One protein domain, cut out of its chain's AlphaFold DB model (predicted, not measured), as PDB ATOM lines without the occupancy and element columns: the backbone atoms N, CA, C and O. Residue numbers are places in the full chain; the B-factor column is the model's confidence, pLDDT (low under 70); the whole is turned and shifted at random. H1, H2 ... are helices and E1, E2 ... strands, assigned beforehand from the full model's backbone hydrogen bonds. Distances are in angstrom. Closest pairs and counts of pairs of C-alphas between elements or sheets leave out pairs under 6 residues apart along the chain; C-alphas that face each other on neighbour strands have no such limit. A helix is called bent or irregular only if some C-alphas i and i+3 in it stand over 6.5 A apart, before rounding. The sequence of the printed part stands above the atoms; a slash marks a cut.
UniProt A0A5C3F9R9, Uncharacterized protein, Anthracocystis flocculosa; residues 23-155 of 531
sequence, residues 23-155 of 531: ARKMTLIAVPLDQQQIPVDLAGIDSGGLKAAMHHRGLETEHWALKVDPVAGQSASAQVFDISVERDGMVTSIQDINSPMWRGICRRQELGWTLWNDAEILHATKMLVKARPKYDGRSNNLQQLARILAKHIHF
ATOM      1  N   ALA A  23     175.370 127.264 140.043       83.69
ATOM      2  CA  ALA A  23     176.286 127.655 141.106       83.69
ATOM      3  C   ALA A  23     176.267 129.170 141.355       83.69
ATOM      4  O   ALA A  23     176.239 129.980 140.425       83.69
ATOM      5  N   ARG A  24     176.332 129.542 142.635       86.19
ATOM      6  CA  ARG A  24     176.317 130.923 143.127       86.19
ATOM      7  C   ARG A  24     177.618 131.232 143.859       86.19
ATOM      8  O   ARG A  24     178.067 130.428 144.680       86.19
ATOM      9  N   LYS A  25     178.245 132.368 143.541       85.62
ATOM     10  CA  LYS A  25     179.518 132.775 144.150       85.62
ATOM     11  C   LYS A  25     179.259 133.295 145.563       85.62
ATOM     12  O   LYS A  25     178.344 134.090 145.769       85.62
ATOM     13  N   MET A  26     180.056 132.845 146.529       86.00
ATOM     14  CA  MET A  26     179.949 133.266 147.926       86.00
ATOM     15  C   MET A  26     181.198 134.024 148.374       86.00
ATOM     16  O   MET A  26     182.320 133.514 148.292       86.00
ATOM     17  N   THR A  27     180.987 135.220 148.917       85.81
ATOM     18  CA  THR A  27     182.038 136.087 149.458       85.81
ATOM     19  C   THR A  27     181.679 136.482 150.885       85.81
ATOM     20  O   THR A  27     180.636 137.089 151.127       85.81
ATOM     21  N   LEU A  28     182.558 136.176 151.835       84.50
ATOM     22  CA  LEU A  28     182.483 136.697 153.194       84.50
ATOM     23  C   LEU A  28     183.084 138.110 153.217       84.50
ATOM     24  O   LEU A  28     184.163 138.349 152.675       84.50
ATOM     25  N   ILE A  29     182.374 139.056 153.814       83.44
ATOM     26  CA  ILE A  29     182.667 140.490 153.791       83.44
ATOM     27  C   ILE A  29     182.757 140.997 155.231       83.44
ATOM     28  O   ILE A  29     182.007 140.538 156.088       83.44
ATOM     29  N   ALA A  30     183.657 141.949 155.481       79.50
ATOM     30  CA  ALA A  30     183.736 142.676 156.746       79.50
ATOM     31  C   ALA A  30     183.448 144.168 156.540       79.50
ATOM     32  O   ALA A  30     184.006 144.796 155.630       79.50
ATOM     33  N   VAL A  31     182.619 144.735 157.410       76.38
ATOM     34  CA  VAL A  31     182.200 146.146 157.448       76.38
ATOM     35  C   VAL A  31     182.511 146.681 158.852       76.38
ATOM     36  O   VAL A  31     182.333 145.934 159.808       76.38
ATOM     37  N   PRO A  32     183.009 147.913 159.046       71.69
ATOM     38  CA  PRO A  32     183.227 148.449 160.390       71.69
ATOM     39  C   PRO A  32     181.892 148.585 161.140       71.69
ATOM     40  O   PRO A  32     180.856 148.808 160.513       71.69
ATOM     41  N   LEU A  33     181.907 148.484 162.475       72.38
ATOM     42  CA  LEU A  33     180.716 148.829 163.259       72.38
ATOM     43  C   LEU A  33     180.338 150.301 163.038       72.38
ATOM     44  O   LEU A  33     181.208 151.172 162.944       72.38
ATOM     45  N   ASP A  34     179.033 150.571 162.993       70.94
ATOM     46  CA  ASP A  34     178.527 151.940 162.988       70.94
ATOM     47  C   ASP A  34     178.826 152.633 164.327       70.94
ATOM     48  O   ASP A  34     178.814 152.014 165.394       70.94
ATOM     49  N   GLN A  35     179.066 153.943 164.280       66.00
ATOM     50  CA  GLN A  35     179.487 154.729 165.440       66.00
ATOM     51  C   GLN A  35     178.437 154.752 166.557       66.00
ATOM     52  O   GLN A  35     178.800 154.890 167.721       66.00
ATOM     53  N   GLN A  36     177.157 154.542 166.230       69.19
ATOM     54  CA  GLN A  36     176.069 154.439 167.212       69.19
ATOM     55  C   GLN A  36     176.103 153.136 168.033       69.19
ATOM     56  O   GLN A  36     175.472 153.052 169.085       69.19
ATOM     57  N   GLN A  37     176.822 152.114 167.558       68.69
ATOM     58  CA  GLN A  37     176.950 150.810 168.219       68.69
ATOM     59  C   GLN A  37     178.230 150.705 169.064       68.69
ATOM     60  O   GLN A  37     178.350 149.819 169.912       68.69
ATOM     61  N   ILE A  38     179.173 151.632 168.868       68.25
ATOM     62  CA  ILE A  38     180.346 151.804 169.724       68.25
ATOM     63  C   ILE A  38     179.878 152.344 171.093       68.25
ATOM     64  O   ILE A  38     179.077 153.280 171.134       68.25
ATOM     65  N   PRO A  39     180.368 151.810 172.230       73.25
ATOM     66  CA  PRO A  39     180.122 152.403 173.544       73.25
ATOM     67  C   PRO A  39     180.498 153.891 173.583       73.25
ATOM     68  O   PRO A  39     181.558 154.275 173.096       73.25
ATOM     69  N   VAL A  40     179.652 154.728 174.192       77.00
ATOM     70  CA  VAL A  40     179.801 156.200 174.179       77.00
ATOM     71  C   VAL A  40     181.147 156.666 174.756       77.00
ATOM     72  O   VAL A  40     181.687 157.676 174.322       77.00
ATOM     73  N   ASP A  41     181.730 155.906 175.681       77.12
ATOM     74  CA  ASP A  41     183.040 156.175 176.285       77.12
ATOM     75  C   ASP A  41     184.245 155.743 175.419       77.12
ATOM     76  O   ASP A  41     185.391 155.988 175.793       77.12
ATOM     77  N   LEU A  42     183.995 155.128 174.258       69.69
ATOM     78  CA  LEU A  42     184.970 154.883 173.187       69.69
ATOM     79  C   LEU A  42     184.720 155.756 171.939       69.69
ATOM     80  O   LEU A  42     185.482 155.680 170.973       69.69
ATOM     81  N   ALA A  43     183.669 156.582 171.935       69.56
ATOM     82  CA  ALA A  43     183.379 157.486 170.828       69.56
ATOM     83  C   ALA A  43     184.445 158.593 170.723       69.56
ATOM     84  O   ALA A  43     184.895 159.149 171.722       69.56
ATOM     85  N   GLY A  44     184.856 158.923 169.495       67.62
ATOM     86  CA  GLY A  44     185.881 159.941 169.232       67.62
ATOM     87  C   GLY A  44     187.336 159.468 169.368       67.62
ATOM     88  O   GLY A  44     188.240 160.249 169.075       67.62
ATOM     89  N   ILE A  45     187.583 158.209 169.750       74.00
ATOM     90  CA  ILE A  45     188.914 157.593 169.631       74.00
ATOM     91  C   ILE A  45     189.214 157.329 168.142       74.00
ATOM     92  O   ILE A  45     188.313 157.031 167.356       74.00
ATOM     93  N   ASP A  46     190.483 157.443 167.742       77.62
ATOM     94  CA  ASP A  46     190.945 157.118 166.390       77.62
ATOM     95  C   ASP A  46     190.706 155.637 166.035       77.62
ATOM     96  O   ASP A  46     190.592 154.783 166.910       77.62
ATOM     97  N   SER A  47     190.680 155.289 164.746       65.94
ATOM     98  CA  SER A  47     190.382 153.915 164.310       65.94
ATOM     99  C   SER A  47     191.412 152.859 164.752       65.94
ATOM    100  O   SER A  47     191.073 151.673 164.790       65.94
ATOM    101  N   GLY A  48     192.636 153.252 165.119       64.31
ATOM    102  CA  GLY A  48     193.638 152.372 165.724       64.31
ATOM    103  C   GLY A  48     193.395 152.167 167.221       64.31
ATOM    104  O   GLY A  48     193.250 151.026 167.674       64.31
ATOM    105  N   GLY A  49     193.294 153.259 167.981       72.12
ATOM    106  CA  GLY A  49     193.006 153.242 169.418       72.12
ATOM    107  C   GLY A  49     191.659 152.593 169.747       72.12
ATOM    108  O   GLY A  49     191.581 151.765 170.655       72.12
ATOM    109  N   LEU A  50     190.621 152.880 168.956       70.69
ATOM    110  CA  LEU A  50     189.293 152.271 169.048       70.69
ATOM    111  C   LEU A  50     189.379 150.750 168.901       70.69
ATOM    112  O   LEU A  50     188.814 150.017 169.713       70.69
ATOM    113  N   LYS A  51     190.126 150.264 167.898       70.94
ATOM    114  CA  LYS A  51     190.275 148.826 167.647       70.94
ATOM    115  C   LYS A  51     190.927 148.116 168.832       70.94
ATOM    116  O   LYS A  51     190.465 147.047 169.228       70.94
ATOM    117  N   ALA A  52     191.954 148.725 169.426       67.62
ATOM    118  CA  ALA A  52     192.579 148.214 170.642       67.62
ATOM    119  C   ALA A  52     191.613 148.250 171.842       67.62
ATOM    120  O   ALA A  52     191.472 147.248 172.541       67.62
ATOM    121  N   ALA A  53     190.912 149.364 172.066       68.88
ATOM    122  CA  ALA A  53     190.019 149.543 173.211       68.88
ATOM    123  C   ALA A  53     188.793 148.610 173.176       68.88
ATOM    124  O   ALA A  53     188.432 148.037 174.205       68.88
ATOM    125  N   MET A  54     188.193 148.397 172.001       71.31
ATOM    126  CA  MET A  54     187.111 147.423 171.812       71.31
ATOM    127  C   MET A  54     187.615 145.988 172.027       71.31
ATOM    128  O   MET A  54     187.024 145.253 172.817       71.31
ATOM    129  N   HIS A  55     188.767 145.622 171.449       69.50
ATOM    130  CA  HIS A  55     189.396 144.314 171.670       69.50
ATOM    131  C   HIS A  55     189.721 144.053 173.156       69.50
ATOM    132  O   HIS A  55     189.456 142.963 173.664       69.50
ATOM    133  N   HIS A  56     190.213 145.056 173.895       69.25
ATOM    134  CA  HIS A  56     190.436 144.952 175.346       69.25
ATOM    135  C   HIS A  56     189.151 144.728 176.161       69.25
ATOM    136  O   HIS A  56     189.229 144.201 177.269       69.25
ATOM    137  N   ARG A  57     187.979 145.082 175.617       65.00
ATOM    138  CA  ARG A  57     186.655 144.821 176.210       65.00
ATOM    139  C   ARG A  57     185.981 143.548 175.680       65.00
ATOM    140  O   ARG A  57     184.862 143.256 176.087       65.00
ATOM    141  N   GLY A  58     186.626 142.807 174.775       61.81
ATOM    142  CA  GLY A  58     186.013 141.663 174.089       61.81
ATOM    143  C   GLY A  58     184.905 142.049 173.100       61.81
ATOM    144  O   GLY A  58     184.087 141.204 172.750       61.81
ATOM    145  N   LEU A  59     184.863 143.311 172.663       65.06
ATOM    146  CA  LEU A  59     183.909 143.808 171.673       65.06
ATOM    147  C   LEU A  59     184.489 143.667 170.262       65.06
ATOM    148  O   LEU A  59     185.658 143.987 170.024       65.06
ATOM    149  N   GLU A  60     183.663 143.224 169.316       68.06
ATOM    150  CA  GLU A  60     184.050 143.166 167.906       68.06
ATOM    151  C   GLU A  60     184.189 144.566 167.296       68.06
ATOM    152  O   GLU A  60     183.593 145.533 167.756       68.06
ATOM    153  N   THR A  61     185.015 144.673 166.254       66.44
ATOM    154  CA  THR A  61     185.323 145.946 165.563       66.44
ATOM    155  C   THR A  61     184.878 145.946 164.099       66.44
ATOM    156  O   THR A  61     184.992 146.959 163.411       66.44
ATOM    157  N   GLU A  62     184.385 144.804 163.626       72.62
ATOM    158  CA  GLU A  62     183.972 144.526 162.257       72.62
ATOM    159  C   GLU A  62     182.711 143.645 162.331       72.62
ATOM    160  O   GLU A  62     182.731 142.622 163.012       72.62
ATOM    161  N   HIS A  63     181.628 144.040 161.658       73.31
ATOM    162  CA  HIS A  63     180.492 143.170 161.341       73.31
ATOM    163  C   HIS A  63     180.849 142.266 160.167       73.31
ATOM    164  O   HIS A  63     181.536 142.699 159.235       73.31
ATOM    165  N   TRP A  64     180.324 141.043 160.172       77.50
ATOM    166  CA  TRP A  64     180.546 140.063 159.111       77.50
ATOM    167  C   TRP A  64     179.267 139.852 158.320       77.50
ATOM    168  O   TRP A  64     178.189 139.748 158.889       77.50
ATOM    169  N   ALA A  65     179.384 139.749 157.002       81.56
ATOM    170  CA  ALA A  65     178.242 139.510 156.136       81.56
ATOM    171  C   ALA A  65     178.612 138.585 154.984       81.56
ATOM    172  O   ALA A  65     179.698 138.666 154.409       81.56
ATOM    173  N   LEU A  66     177.699 137.691 154.638       84.44
ATOM    174  CA  LEU A  66     177.876 136.675 153.617       84.44
ATOM    175  C   LEU A  66     177.118 137.108 152.361       84.44
ATOM    176  O   LEU A  66     175.898 136.974 152.280       84.44
ATOM    177  N   LYS A  67     177.845 137.659 151.388       87.94
ATOM    178  CA  LYS A  67     177.299 138.018 150.077       87.94
ATOM    179  C   LYS A  67     177.207 136.770 149.203       87.94
ATOM    180  O   LYS A  67     178.190 136.044 149.044       87.94
ATOM    181  N   VAL A  68     176.035 136.567 148.612       85.94
ATOM    182  CA  VAL A  68     175.735 135.495 147.663       85.94
ATOM    183  C   VAL A  68     175.327 136.143 146.349       85.94
ATOM    184  O   VAL A  68     174.299 136.816 146.265       85.94
ATOM    185  N   ASP A  69     176.163 135.979 145.330       84.94
ATOM    186  CA  ASP A  69     175.863 136.465 143.986       84.94
ATOM    187  C   ASP A  69     174.706 135.678 143.347       84.94
ATOM    188  O   ASP A  69     174.486 134.509 143.685       84.94
ATOM    189  N   PRO A  70     173.951 136.294 142.417       83.38
ATOM    190  CA  PRO A  70     172.930 135.586 141.654       83.38
ATOM    191  C   PRO A  70     173.541 134.430 140.849       83.38
ATOM    192  O   PRO A  70     174.747 134.387 140.585       83.38
ATOM    193  N   VAL A  71     172.693 133.494 140.414       83.38
ATOM    194  CA  VAL A  71     173.102 132.451 139.463       83.38
ATOM    195  C   VAL A  71     173.632 133.115 138.189       83.38
ATOM    196  O   VAL A  71     173.054 134.093 137.707       83.38
ATOM    197  N   ALA A  72     174.722 132.588 137.628       76.12
ATOM    198  CA  ALA A  72     175.345 133.149 136.434       76.12
ATOM    199  C   ALA A  72     174.331 133.307 135.280       76.12
ATOM    200  O   ALA A  72     173.687 132.348 134.862       76.12
ATOM    201  N   GLY A  73     174.186 134.536 134.773       68.81
ATOM    202  CA  GLY A  73     173.216 134.887 133.728       68.81
ATOM    203  C   GLY A  73     171.844 135.369 134.226       68.81
ATOM    204  O   GLY A  73     171.050 135.834 133.411       68.81
ATOM    205  N   GLN A  74     171.552 135.328 135.532       78.69
ATOM    206  CA  GLN A  74     170.337 135.930 136.093       78.69
ATOM    207  C   GLN A  74     170.554 137.404 136.465       78.69
ATOM    208  O   GLN A  74     171.486 137.744 137.190       78.69
ATOM    209  N   SER A  75     169.633 138.277 136.046       72.81
ATOM    210  CA  SER A  75     169.630 139.713 136.381       72.81
ATOM    211  C   SER A  75     169.018 140.013 137.766       72.81
ATOM    212  O   SER A  75     168.317 141.011 137.937       72.81
ATOM    213  N   ALA A  76     169.242 139.137 138.747       75.81
ATOM    214  CA  ALA A  76     168.796 139.331 140.127       75.81
ATOM    215  C   ALA A  76     169.845 140.107 140.945       75.81
ATOM    216  O   ALA A  76     171.037 140.076 140.638       75.81
ATOM    217  N   SER A  77     169.418 140.793 142.006       77.69
ATOM    218  CA  SER A  77     170.339 141.374 142.986       77.69
ATOM    219  C   SER A  77     171.062 140.274 143.772       77.69
ATOM    220  O   SER A  77     170.474 139.253 144.130       77.69
ATOM    221  N   ALA A  78     172.345 140.490 144.066       80.88
ATOM    222  CA  ALA A  78     173.070 139.653 145.017       80.88
ATOM    223  C   ALA A  78     172.474 139.838 146.423       80.88
ATOM    224  O   ALA A  78     172.275 140.972 146.865       80.88
ATOM    225  N   GLN A  79     172.206 138.733 147.115       83.50
ATOM    226  CA  GLN A  79     171.684 138.752 148.481       83.50
ATOM    227  C   GLN A  79     172.829 138.870 149.486       83.50
ATOM    228  O   GLN A  79     173.942 138.396 149.239       83.50
ATOM    229  N   VAL A  80     172.558 139.489 150.634       82.38
ATOM    230  CA  VAL A  80     173.530 139.608 151.722       82.38
ATOM    231  C   VAL A  80     172.910 139.090 153.014       82.38
ATOM    232  O   VAL A  80     171.920 139.630 153.500       82.38
ATOM    233  N   PHE A  81     173.504 138.037 153.570       81.56
ATOM    234  CA  PHE A  81     173.147 137.498 154.879       81.56
ATOM    235  C   PHE A  81     174.073 138.139 155.909       81.56
ATOM    236  O   PHE A  81     175.253 137.800 155.993       81.56
ATOM    237  N   ASP A  82     173.546 139.101 156.651       79.06
ATOM    238  CA  ASP A  82     174.221 139.737 157.776       79.06
ATOM    239  C   ASP A  82     174.482 138.704 158.886       79.06
ATOM    240  O   ASP A  82     173.678 137.787 159.087       79.06
ATOM    241  N   ILE A  83     175.613 138.824 159.577       72.75
ATOM    242  CA  ILE A  83     176.051 137.963 160.687       72.75
ATOM    243  C   ILE A  83     176.588 138.894 161.784       72.75
ATOM    244  O   ILE A  83     177.787 138.951 162.072       72.75
ATOM    245  N   SER A  84     175.676 139.677 162.354       65.31
ATOM    246  CA  SER A  84     175.963 140.653 163.402       65.31
ATOM    247  C   SER A  84     176.023 139.986 164.779       65.31
ATOM    248  O   SER A  84     175.499 138.885 164.988       65.31
ATOM    249  N   VAL A  85     176.655 140.657 165.746       55.81
ATOM    250  CA  VAL A  85     176.671 140.224 167.151       55.81
ATOM    251  C   VAL A  85     175.868 141.202 167.996       55.81
ATOM    252  O   VAL A  85     176.326 142.305 168.290       55.81
ATOM    253  N   GLU A  86     174.663 140.798 168.392       57.50
ATOM    254  CA  GLU A  86     173.852 141.533 169.359       57.50
ATOM    255  C   GLU A  86     174.170 141.072 170.791       57.50
ATOM    256  O   GLU A  86     174.834 140.057 171.014       57.50
ATOM    257  N   ARG A  87     173.722 141.842 171.791       44.19
ATOM    258  CA  ARG A  87     174.165 141.688 173.193       44.19
ATOM    259  C   ARG A  87     173.868 140.308 173.790       44.19
ATOM    260  O   ARG A  87     174.651 139.832 174.607       44.19
ATOM    261  N   ASP A  88     172.794 139.661 173.345       43.88
ATOM    262  CA  ASP A  88     172.371 138.344 173.831       43.88
ATOM    263  C   ASP A  88     172.841 137.183 172.924       43.88
ATOM    264  O   ASP A  88     172.850 136.017 173.337       43.88
ATOM    265  N   GLY A  89     173.304 137.474 171.704       51.06
ATOM    266  CA  GLY A  89     173.804 136.486 170.748       51.06
ATOM    267  C   GLY A  89     173.976 137.033 169.329       51.06
ATOM    268  O   GLY A  89     173.550 138.138 169.010       51.06
ATOM    269  N   MET A  90     174.588 136.235 168.453       51.88
ATOM    270  CA  MET A  90     174.661 136.572 167.029       51.88
ATOM    271  C   MET A  90     173.277 136.505 166.371       51.88
ATOM    272  O   MET A  90     172.487 135.607 166.673       51.88
ATOM    273  N   VAL A  91     173.009 137.425 165.447       61.06
ATOM    274  CA  VAL A  91     171.744 137.533 164.709       61.06
ATOM    275  C   VAL A  91     172.032 137.480 163.211       61.06
ATOM    276  O   VAL A  91     173.022 138.022 162.729       61.06
ATOM    277  N   THR A  92     171.167 136.792 162.464       65.81
ATOM    278  CA  THR A  92     171.281 136.684 161.004       65.81
ATOM    279  C   THR A  92     170.081 137.334 160.329       65.81
ATOM    280  O   THR A  92     168.962 136.821 160.451       65.81
ATOM    281  N   SER A  93     170.318 138.415 159.592       70.56
ATOM    282  CA  SER A  93     169.296 139.138 158.831       70.56
ATOM    283  C   SER A  93     169.600 139.076 157.336       70.56
ATOM    284  O   SER A  93     170.765 139.021 156.949       70.56
ATOM    285  N   ILE A  94     168.576 139.079 156.483       75.75
ATOM    286  CA  ILE A  94     168.770 139.256 155.038       75.75
ATOM    287  C   ILE A  94     168.655 140.751 154.753       75.75
ATOM    288  O   ILE A  94     167.644 141.367 155.087       75.75
ATOM    289  N   GLN A  95     169.691 141.325 154.149       75.69
ATOM    290  CA  GLN A  95     169.744 142.734 153.777       75.69
ATOM    291  C   GLN A  95     169.908 142.907 152.266       75.69
ATOM    292  O   GLN A  95     170.627 142.155 151.604       75.69
ATOM    293  N   ASP A  96     169.304 143.970 151.739       69.50
ATOM    294  CA  ASP A  96     169.582 144.436 150.386       69.50
ATOM    295  C   ASP A  96     171.026 144.933 150.262       69.50
ATOM    296  O   ASP A  96     171.530 145.683 151.104       69.50
ATOM    297  N   ILE A  97     171.662 144.616 149.132       67.44
ATOM    298  CA  ILE A  97     172.995 145.119 148.763       67.44
ATOM    299  C   ILE A  97     173.053 146.655 148.605       67.44
ATOM    300  O   ILE A  97     174.132 147.242 148.583       67.44
ATOM    301  N   ASN A  98     171.894 147.320 148.560       66.62
ATOM    302  CA  ASN A  98     171.762 148.779 148.540       66.62
ATOM    303  C   ASN A  98     171.803 149.432 149.940       66.62
ATOM    304  O   ASN A  98     171.848 150.662 150.026       66.62
ATOM    305  N   SER A  99     171.784 148.647 151.030       65.25
ATOM    306  CA  SER A  99     171.853 149.160 152.409       65.25
ATOM    307  C   SER A  99     173.123 150.006 152.628       65.25
ATOM    308  O   SER A  99     174.213 149.610 152.196       65.25
ATOM    309  N   PRO A 100     173.034 151.187 153.276       63.50
ATOM    310  CA  PRO A 100     174.135 152.153 153.318       63.50
ATOM    311  C   PRO A 100     175.392 151.644 154.037       63.50
ATOM    312  O   PRO A 100     176.484 152.125 153.730       63.50
ATOM    313  N   MET A 101     175.276 150.647 154.925       64.12
ATOM    314  CA  MET A 101     176.424 150.033 155.607       64.12
ATOM    315  C   MET A 101     177.427 149.382 154.638       64.12
ATOM    316  O   MET A 101     178.635 149.439 154.872       64.12
ATOM    317  N   TRP A 102     176.977 148.869 153.485       63.69
ATOM    318  CA  TRP A 102     177.861 148.244 152.488       63.69
ATOM    319  C   TRP A 102     178.799 149.233 151.775       63.69
ATOM    320  O   TRP A 102     179.689 148.813 151.037       63.69
ATOM    321  N   ARG A 103     178.662 150.547 152.009       61.75
ATOM    322  CA  ARG A 103     179.583 151.565 151.472       61.75
ATOM    323  C   ARG A 103     180.978 151.518 152.111       61.75
ATOM    324  O   ARG A 103     181.915 152.042 151.521       61.75
ATOM    325  N   GLY A 104     181.119 150.896 153.286       65.69
ATOM    326  CA  GLY A 104     182.350 150.884 154.088       65.69
ATOM    327  C   GLY A 104     183.117 149.557 154.121       65.69
ATOM    328  O   GLY A 104     183.749 149.276 155.130       65.69
ATOM    329  N   ILE A 105     183.042 148.702 153.092       73.62
ATOM    330  CA  ILE A 105     183.663 147.359 153.128       73.62
ATOM    331  C   ILE A 105     185.180 147.431 153.396       73.62
ATOM    332  O   ILE A 105     185.949 147.874 152.545       73.62
ATOM    333  N   CYS A 106     185.604 146.908 154.550       68.38
ATOM    334  CA  CYS A 106     187.003 146.858 154.985       68.38
ATOM    335  C   CYS A 106     187.733 145.585 154.539       68.38
ATOM    336  O   CYS A 106     188.944 145.621 154.323       68.38
ATOM    337  N   ARG A 107     187.036 144.442 154.432       74.19
ATOM    338  CA  ARG A 107     187.639 143.160 154.014       74.19
ATOM    339  C   ARG A 107     186.689 142.333 153.159       74.19
ATOM    340  O   ARG A 107     185.471 142.456 153.266       74.19
ATOM    341  N   ARG A 108     187.266 141.456 152.337       81.75
ATOM    342  CA  ARG A 108     186.572 140.421 151.562       81.75
ATOM    343  C   ARG A 108     187.412 139.144 151.595       81.75
ATOM    344  O   ARG A 108     188.632 139.224 151.486       81.75
ATOM    345  N   GLN A 109     186.767 137.992 151.724       81.44
ATOM    346  CA  GLN A 109     187.348 136.677 151.477       81.44
ATOM    347  C   GLN A 109     186.361 135.870 150.638       81.44
ATOM    348  O   GLN A 109     185.203 135.690 151.013       81.44
ATOM    349  N   GLU A 110     186.822 135.364 149.503       83.38
ATOM    350  CA  GLU A 110     186.034 134.451 148.680       83.38
ATOM    351  C   GLU A 110     185.979 133.081 149.367       83.38
ATOM    352  O   GLU A 110     186.995 132.599 149.873       83.38
ATOM    353  N   LEU A 111     184.793 132.471 149.426       82.00
ATOM    354  CA  LEU A 111     184.616 131.134 150.005       82.00
ATOM    355  C   LEU A 111     184.551 130.049 148.924       82.00
ATOM    356  O   LEU A 111     184.997 128.928 149.150       82.00
ATOM    357  N   GLY A 112     184.013 130.394 147.750       82.81
ATOM    358  CA  GLY A 112     183.868 129.496 146.610       82.81
ATOM    359  C   GLY A 112     182.478 129.576 145.982       82.81
ATOM    360  O   GLY A 112     181.829 130.624 145.990       82.81
ATOM    361  N   TRP A 113     182.035 128.446 145.436       84.69
ATOM    362  CA  TRP A 113     180.778 128.291 144.704       84.69
ATOM    363  C   TRP A 113     179.843 127.325 145.438       84.69
ATOM    364  O   TRP A 113     180.262 126.223 145.790       84.69
ATOM    365  N   THR A 114     178.585 127.711 145.664       84.31
ATOM    366  CA  THR A 114     177.565 126.837 146.271       84.31
ATOM    367  C   THR A 114     176.406 126.551 145.320       84.31
ATOM    368  O   THR A 114     176.123 127.339 144.420       84.31
ATOM    369  N   LEU A 115     175.707 125.442 145.565       86.38
ATOM    370  CA  LEU A 115     174.402 125.115 144.977       86.38
ATOM    371  C   LEU A 115     173.236 125.361 145.947       86.38
ATOM    372  O   LEU A 115     172.085 125.147 145.580       86.38
ATOM    373  N   TRP A 116     173.524 125.783 147.180       85.56
ATOM    374  CA  TRP A 116     172.522 125.954 148.229       85.56
ATOM    375  C   TRP A 116     171.602 127.147 147.948       85.56
ATOM    376  O   TRP A 116     172.031 128.192 147.446       85.56
ATOM    377  N   ASN A 117     170.338 126.997 148.332       85.44
ATOM    378  CA  ASN A 117     169.291 128.011 148.267       85.44
ATOM    379  C   ASN A 117     169.371 128.979 149.459       85.44
ATOM    380  O   ASN A 117     169.992 128.700 150.483       85.44
ATOM    381  N   ASP A 118     168.693 130.120 149.356       83.00
ATOM    382  CA  ASP A 118     168.778 131.199 150.353       83.00
ATOM    383  C   ASP A 118     168.273 130.787 151.741       83.00
ATOM    384  O   ASP A 118     168.872 131.137 152.756       83.00
ATOM    385  N   ALA A 119     167.222 129.963 151.793       81.88
ATOM    386  CA  ALA A 119     166.721 129.384 153.038       81.88
ATOM    387  C   ALA A 119     167.728 128.416 153.691       81.88
ATOM    388  O   ALA A 119     167.824 128.358 154.916       81.88
ATOM    389  N   GLU A 120     168.505 127.684 152.887       83.31
ATOM    390  CA  GLU A 120     169.503 126.717 153.355       83.31
ATOM    391  C   GLU A 120     170.761 127.439 153.856       83.31
ATOM    392  O   GLU A 120     171.286 127.104 154.917       83.31
ATOM    393  N   ILE A 121     171.195 128.493 153.154       82.06
ATOM    394  CA  ILE A 121     172.298 129.375 153.571       82.06
ATOM    395  C   ILE A 121     171.931 130.112 154.868       82.06
ATOM    396  O   ILE A 121     172.729 130.124 155.805       82.06
ATOM    397  N   LEU A 122     170.704 130.641 154.971       82.06
ATOM    398  CA  LEU A 122     170.174 131.234 156.204       82.06
ATOM    399  C   LEU A 122     170.089 130.211 157.349       82.06
ATOM    400  O   LEU A 122     170.294 130.560 158.511       82.06
ATOM    401  N   HIS A 123     169.781 128.946 157.052       80.06
ATOM    402  CA  HIS A 123     169.779 127.886 158.058       80.06
ATOM    403  C   HIS A 123     171.205 127.540 158.518       80.06
ATOM    404  O   HIS A 123     171.445 127.446 159.721       80.06
ATOM    405  N   ALA A 124     172.170 127.430 157.599       76.62
ATOM    406  CA  ALA A 124     173.578 127.194 157.925       76.62
ATOM    407  C   ALA A 124     174.190 128.324 158.765       76.62
ATOM    408  O   ALA A 124     174.848 128.037 159.767       76.62
ATOM    409  N   THR A 125     173.944 129.597 158.429       76.00
ATOM    410  CA  THR A 125     174.423 130.722 159.249       76.00
ATOM    411  C   THR A 125     173.763 130.723 160.631       76.00
ATOM    412  O   THR A 125     174.468 130.845 161.631       76.00
ATOM    413  N   LYS A 126     172.450 130.456 160.738       77.00
ATOM    414  CA  LYS A 126     171.764 130.276 162.037       77.00
ATOM    415  C   LYS A 126     172.310 129.100 162.854       77.00
ATOM    416  O   LYS A 126     172.361 129.189 164.079       77.00
ATOM    417  N   MET A 127     172.724 128.008 162.213       70.94
ATOM    418  CA  MET A 127     173.345 126.868 162.896       70.94
ATOM    419  C   MET A 127     174.769 127.178 163.369       70.94
ATOM    420  O   MET A 127     175.107 126.830 164.498       70.94
ATOM    421  N   LEU A 128     175.567 127.897 162.575       70.81
ATOM    422  CA  LEU A 128     176.891 128.396 162.969       70.81
ATOM    423  C   LEU A 128     176.793 129.316 164.196       70.81
ATOM    424  O   LEU A 128     177.523 129.136 165.170       70.81
ATOM    425  N   VAL A 129     175.833 130.244 164.173       67.00
ATOM    426  CA  VAL A 129     175.472 131.125 165.295       67.00
ATOM    427  C   VAL A 129     175.105 130.327 166.551       67.00
ATOM    428  O   VAL A 129     175.660 130.564 167.626       67.00
ATOM    429  N   LYS A 130     174.204 129.341 166.427       63.44
ATOM    430  CA  LYS A 130     173.774 128.488 167.550       63.44
ATOM    431  C   LYS A 130     174.901 127.628 168.116       63.44
ATOM    432  O   LYS A 130     174.936 127.412 169.322       63.44
ATOM    433  N   ALA A 131     175.819 127.162 167.271       55.06
ATOM    434  CA  ALA A 131     176.946 126.333 167.686       55.06
ATOM    435  C   ALA A 131     177.943 127.071 168.599       55.06
ATOM    436  O   ALA A 131     178.793 126.408 169.191       55.06
ATOM    437  N   ARG A 132     177.860 128.416 168.692       56.94
ATOM    438  CA  ARG A 132     178.773 129.305 169.440       56.94
ATOM    439  C   ARG A 132     180.220 128.777 169.461       56.94
ATOM    440  O   ARG A 132     180.772 128.556 170.545       56.94
ATOM    441  N   PRO A 133     180.851 128.549 168.286       54.91
ATOM    442  CA  PRO A 133     182.279 128.259 168.244       54.91
ATOM    443  C   PRO A 133     183.000 129.359 169.026       54.91
ATOM    444  O   PRO A 133     182.646 130.526 168.873       54.91
ATOM    445  N   LYS A 134     183.959 128.997 169.893       53.22
ATOM    446  CA  LYS A 134     184.649 129.948 170.783       53.22
ATOM    447  C   LYS A 134     185.435 130.971 169.962       53.22
ATOM    448  O   LYS A 134     186.606 130.780 169.652       53.22
ATOM    449  N   TYR A 135     184.737 132.031 169.596       51.56
ATOM    450  CA  TYR A 135     185.223 133.168 168.853       51.56
ATOM    451  C   TYR A 135     185.787 134.138 169.890       51.56
ATOM    452  O   TYR A 135     185.052 134.849 170.569       51.56
ATOM    453  N   ASP A 136     187.098 134.074 170.098       50.84
ATOM    454  CA  ASP A 136     187.793 134.866 171.117       50.84
ATOM    455  C   ASP A 136     188.163 136.280 170.630       50.84
ATOM    456  O   ASP A 136     188.695 137.083 171.396       50.84
ATOM    457  N   GLY A 137     187.884 136.568 169.354       51.72
ATOM    458  CA  GLY A 137     188.135 137.836 168.680       51.72
ATOM    459  C   GLY A 137     189.607 138.142 168.381       51.72
ATOM    460  O   GLY A 137     189.880 139.219 167.845       51.72
ATOM    461  N   ARG A 138     190.552 137.258 168.736       52.44
ATOM    462  CA  ARG A 138     191.963 137.639 168.956       52.44
ATOM    463  C   ARG A 138     192.876 137.528 167.745       52.44
ATOM    464  O   ARG A 138     193.844 138.283 167.676       52.44
ATOM    465  N   SER A 139     192.603 136.649 166.776       52.31
ATOM    466  CA  SER A 139     193.327 136.681 165.496       52.31
ATOM    467  C   SER A 139     192.618 135.945 164.355       52.31
ATOM    468  O   SER A 139     192.058 134.870 164.529       52.31
ATOM    469  N   ASN A 140     192.724 136.514 163.148       58.50
ATOM    470  CA  ASN A 140     192.333 135.898 161.871       58.50
ATOM    471  C   ASN A 140     190.872 135.390 161.788       58.50
ATOM    472  O   ASN A 140     190.556 134.431 161.076       58.50
ATOM    473  N   ASN A 141     189.976 136.092 162.485       63.66
ATOM    474  CA  ASN A 141     188.549 135.806 162.624       63.66
ATOM    475  C   ASN A 141     187.853 135.508 161.283       63.66
ATOM    476  O   ASN A 141     187.104 134.541 161.187       63.66
ATOM    477  N   LEU A 142     188.158 136.291 160.237       65.44
ATOM    478  CA  LEU A 142     187.619 136.123 158.881       65.44
ATOM    479  C   LEU A 142     187.892 134.715 158.327       65.44
ATOM    480  O   LEU A 142     186.972 134.058 157.847       65.44
ATOM    481  N   GLN A 143     189.129 134.214 158.457       67.44
ATOM    482  CA  GLN A 143     189.470 132.863 158.010       67.44
ATOM    483  C   GLN A 143     188.864 131.784 158.905       67.44
ATOM    484  O   GLN A 143     188.509 130.720 158.403       67.44
ATOM    485  N   GLN A 144     188.749 132.011 160.217       71.44
ATOM    486  CA  GLN A 144     188.109 131.044 161.112       71.44
ATOM    487  C   GLN A 144     186.610 130.923 160.803       71.44
ATOM    488  O   GLN A 144     186.115 129.810 160.632       71.44
ATOM    489  N   LEU A 145     185.913 132.050 160.634       72.31
ATOM    490  CA  LEU A 145     184.512 132.108 160.220       72.31
ATOM    491  C   LEU A 145     184.317 131.478 158.832       72.31
ATOM    492  O   LEU A 145     183.443 130.629 158.676       72.31
ATOM    493  N   ALA A 146     185.186 131.782 157.862       70.44
ATOM    494  CA  ALA A 146     185.203 131.141 156.545       70.44
ATOM    495  C   ALA A 146     185.365 129.610 156.626       70.44
ATOM    496  O   ALA A 146     184.611 128.878 155.987       70.44
ATOM    497  N   ARG A 147     186.302 129.104 157.443       74.38
ATOM    498  CA  ARG A 147     186.518 127.657 157.652       74.38
ATOM    499  C   ARG A 147     185.337 126.975 158.346       74.38
ATOM    500  O   ARG A 147     185.123 125.789 158.121       74.38
ATOM    501  N   ILE A 148     184.595 127.679 159.202       74.06
ATOM    502  CA  ILE A 148     183.407 127.131 159.875       74.06
ATOM    503  C   ILE A 148     182.199 127.164 158.925       74.06
ATOM    504  O   ILE A 148     181.502 126.159 158.811       74.06
ATOM    505  N   LEU A 149     182.008 128.240 158.153       75.88
ATOM    506  CA  LEU A 149     181.031 128.284 157.056       75.88
ATOM    507  C   LEU A 149     181.275 127.149 156.048       75.88
ATOM    508  O   LEU A 149     180.335 126.443 155.704       75.88
ATOM    509  N   ALA A 150     182.530 126.880 155.674       71.88
ATOM    510  CA  ALA A 150     182.907 125.767 154.792       71.88
ATOM    511  C   ALA A 150     182.691 124.355 155.377       71.88
ATOM    512  O   ALA A 150     182.794 123.375 154.642       71.88
ATOM    513  N   LYS A 151     182.382 124.227 156.676       73.06
ATOM    514  CA  LYS A 151     181.914 122.967 157.285       73.06
ATOM    515  C   LYS A 151     180.390 122.832 157.292       73.06
ATOM    516  O   LYS A 151     179.895 121.720 157.431       73.06
ATOM    517  N   HIS A 152     179.659 123.942 157.175       70.69
ATOM    518  CA  HIS A 152     178.194 123.979 157.233       70.69
ATOM    519  C   HIS A 152     177.525 124.243 155.879       70.69
ATOM    520  O   HIS A 152     176.329 124.011 155.758       70.69
ATOM    521  N   ILE A 153     178.279 124.702 154.879       77.69
ATOM    522  CA  ILE A 153     177.836 124.918 153.503       77.69
ATOM    523  C   ILE A 153     178.745 124.090 152.602       77.69
ATOM    524  O   ILE A 153     179.962 124.284 152.592       77.69
ATOM    525  N   HIS A 154     178.162 123.174 151.827       73.44
ATOM    526  CA  HIS A 154     178.929 122.430 150.833       73.44
ATOM    527  C   HIS A 154     179.257 123.341 149.647       73.44
ATOM    528  O   HIS A 154     178.374 123.754 148.889       73.44
ATOM    529  N   PHE A 155     180.545 123.635 149.484       73.88
ATOM    530  CA  PHE A 155     181.071 124.215 148.258       73.88
ATOM    531  C   PHE A 155     181.252 123.113 147.216       73.88
ATOM    532  O   PHE A 155     181.818 122.058 147.508       73.88
TER     533      PHE A 155
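What this domain is: This is residues 23 to 155 of the 531 residues of an uncharacterized protein of Anthracocystis flocculosa (UniProt A0A5C3F9R9). A strongly twisted antiparallel sheet of six strands has two helices, H3 and H4, packed over one face, H3 beside E3 and E4 and H4 beside E6 and E1, while the short H2 sits on the face opposite to H4. Beyond one end of the sheet lie H1 and the long unnamed stretch of residues 33 to 46, and the loop between E2 and E3 makes the other end of the long axis. The printed part has 133 residues with four named helices and six named strands, in the order E1 H1 E2 E3 E4 E5 H2 E6 H3 H4, of the mixed class, helices and strands. The sheet is branched: its neighbour pairs are E1 and E2, E1 and E6, E2 and E3, E3 and E4, and E3 and E5. The whole is compact, with a radius of gyration of the C-alphas of 15.2 A, and elongated, with spans of 47 by 30 by 23 A.

Where its parts are: The sheet begins with E1, residues 24 to 32, 25.6 A long, from C-alpha 24 at (176.317, 130.923, 143.127) to C-alpha 32 at (183.227, 148.449, 160.390). E2 is residues 62 to 68, 19.0 A, E3 is residues 79 to 86, 21.2 A, and E6 is residues 107 to 114, 20.7 A. E4, residues 89 to 91, and E5, residues 94 to 96, are short. H3 is residues 118 to 130, 18.1 A, and H4 is residues 141 to 152, 16.6 A, ending with C-alpha 152 at (178.194, 123.979, 157.233). H1 is residues 47 to 56, 14.2 A, and H2 is residues 100 to 104, 8.3 A. H2 is neither bent nor irregular, but only just: C-alphas 101 and 104 are 6.2 A apart.

How they stand to each other: E1 has E2 on one side and E6 on the other side. Between E1 and E2, N 29 and O 65 are 2.8 A apart, within hydrogen-bond range; between E1 and E6, N 28 and O 109 are 2.8 A apart. E2 and E3 form a hairpin, with N 81 and O 66 at 2.9 A. E3 and E4 form another, with N 86 and O 89 at 2.9 A, and E2, E3 and E4 make a meander, each strand the antiparallel neighbour of the one before. E4 runs on into E5 across a break of 2 residues, at 45 degrees, and E5 also pairs with E3, with N 95 and O 80 at 2.9 A. H4 is on the sheet, over E1, at a height over the sheet of 8.9 A; it is slantwise to the strands, only just, at 31 degrees to E1 on the local plane. The closest C-alphas of H4 and E6 are those of Ala 146 and Leu 111, 6.6 A apart. H3 is on the sheet too, and its closest C-alpha pair with E4 is Val 129 and Met 90, 5.8 A. H3, with residues 124 to 128 alone, touches H4, with residues 148 to 152 alone; the closest C-alphas are those of Ala 124 and His 152, 5.7 A, at a steep tilt of 62 degrees, opposite ways. H2 is on the opposite face to H4, at a height over the sheet of 5.7 A, over none of the strands; the closest C-alphas of H2 and E1 are those of Gly 104 and Val 31, 5.8 A. H1 is not on the sheet and touches no helix. Every O i to N i+4 pair is within hydrogen-bond range in H3 and H4, against 5 of 6 in H1 and 0 of 1 in H2, where 2 of 2 O i to N i+3 pairs are.

The domain as a whole: The two C-alphas farthest apart are those of Asp 41 and Gly 73, 48.6 A. The printed part has no cut. The link from E1 to H1, 14 residues, is long. The mean pLDDT of the printed part is 71.8, and 53 residues are under 70, among them residues 84 to 92, 96 to 104 and 129 to 143.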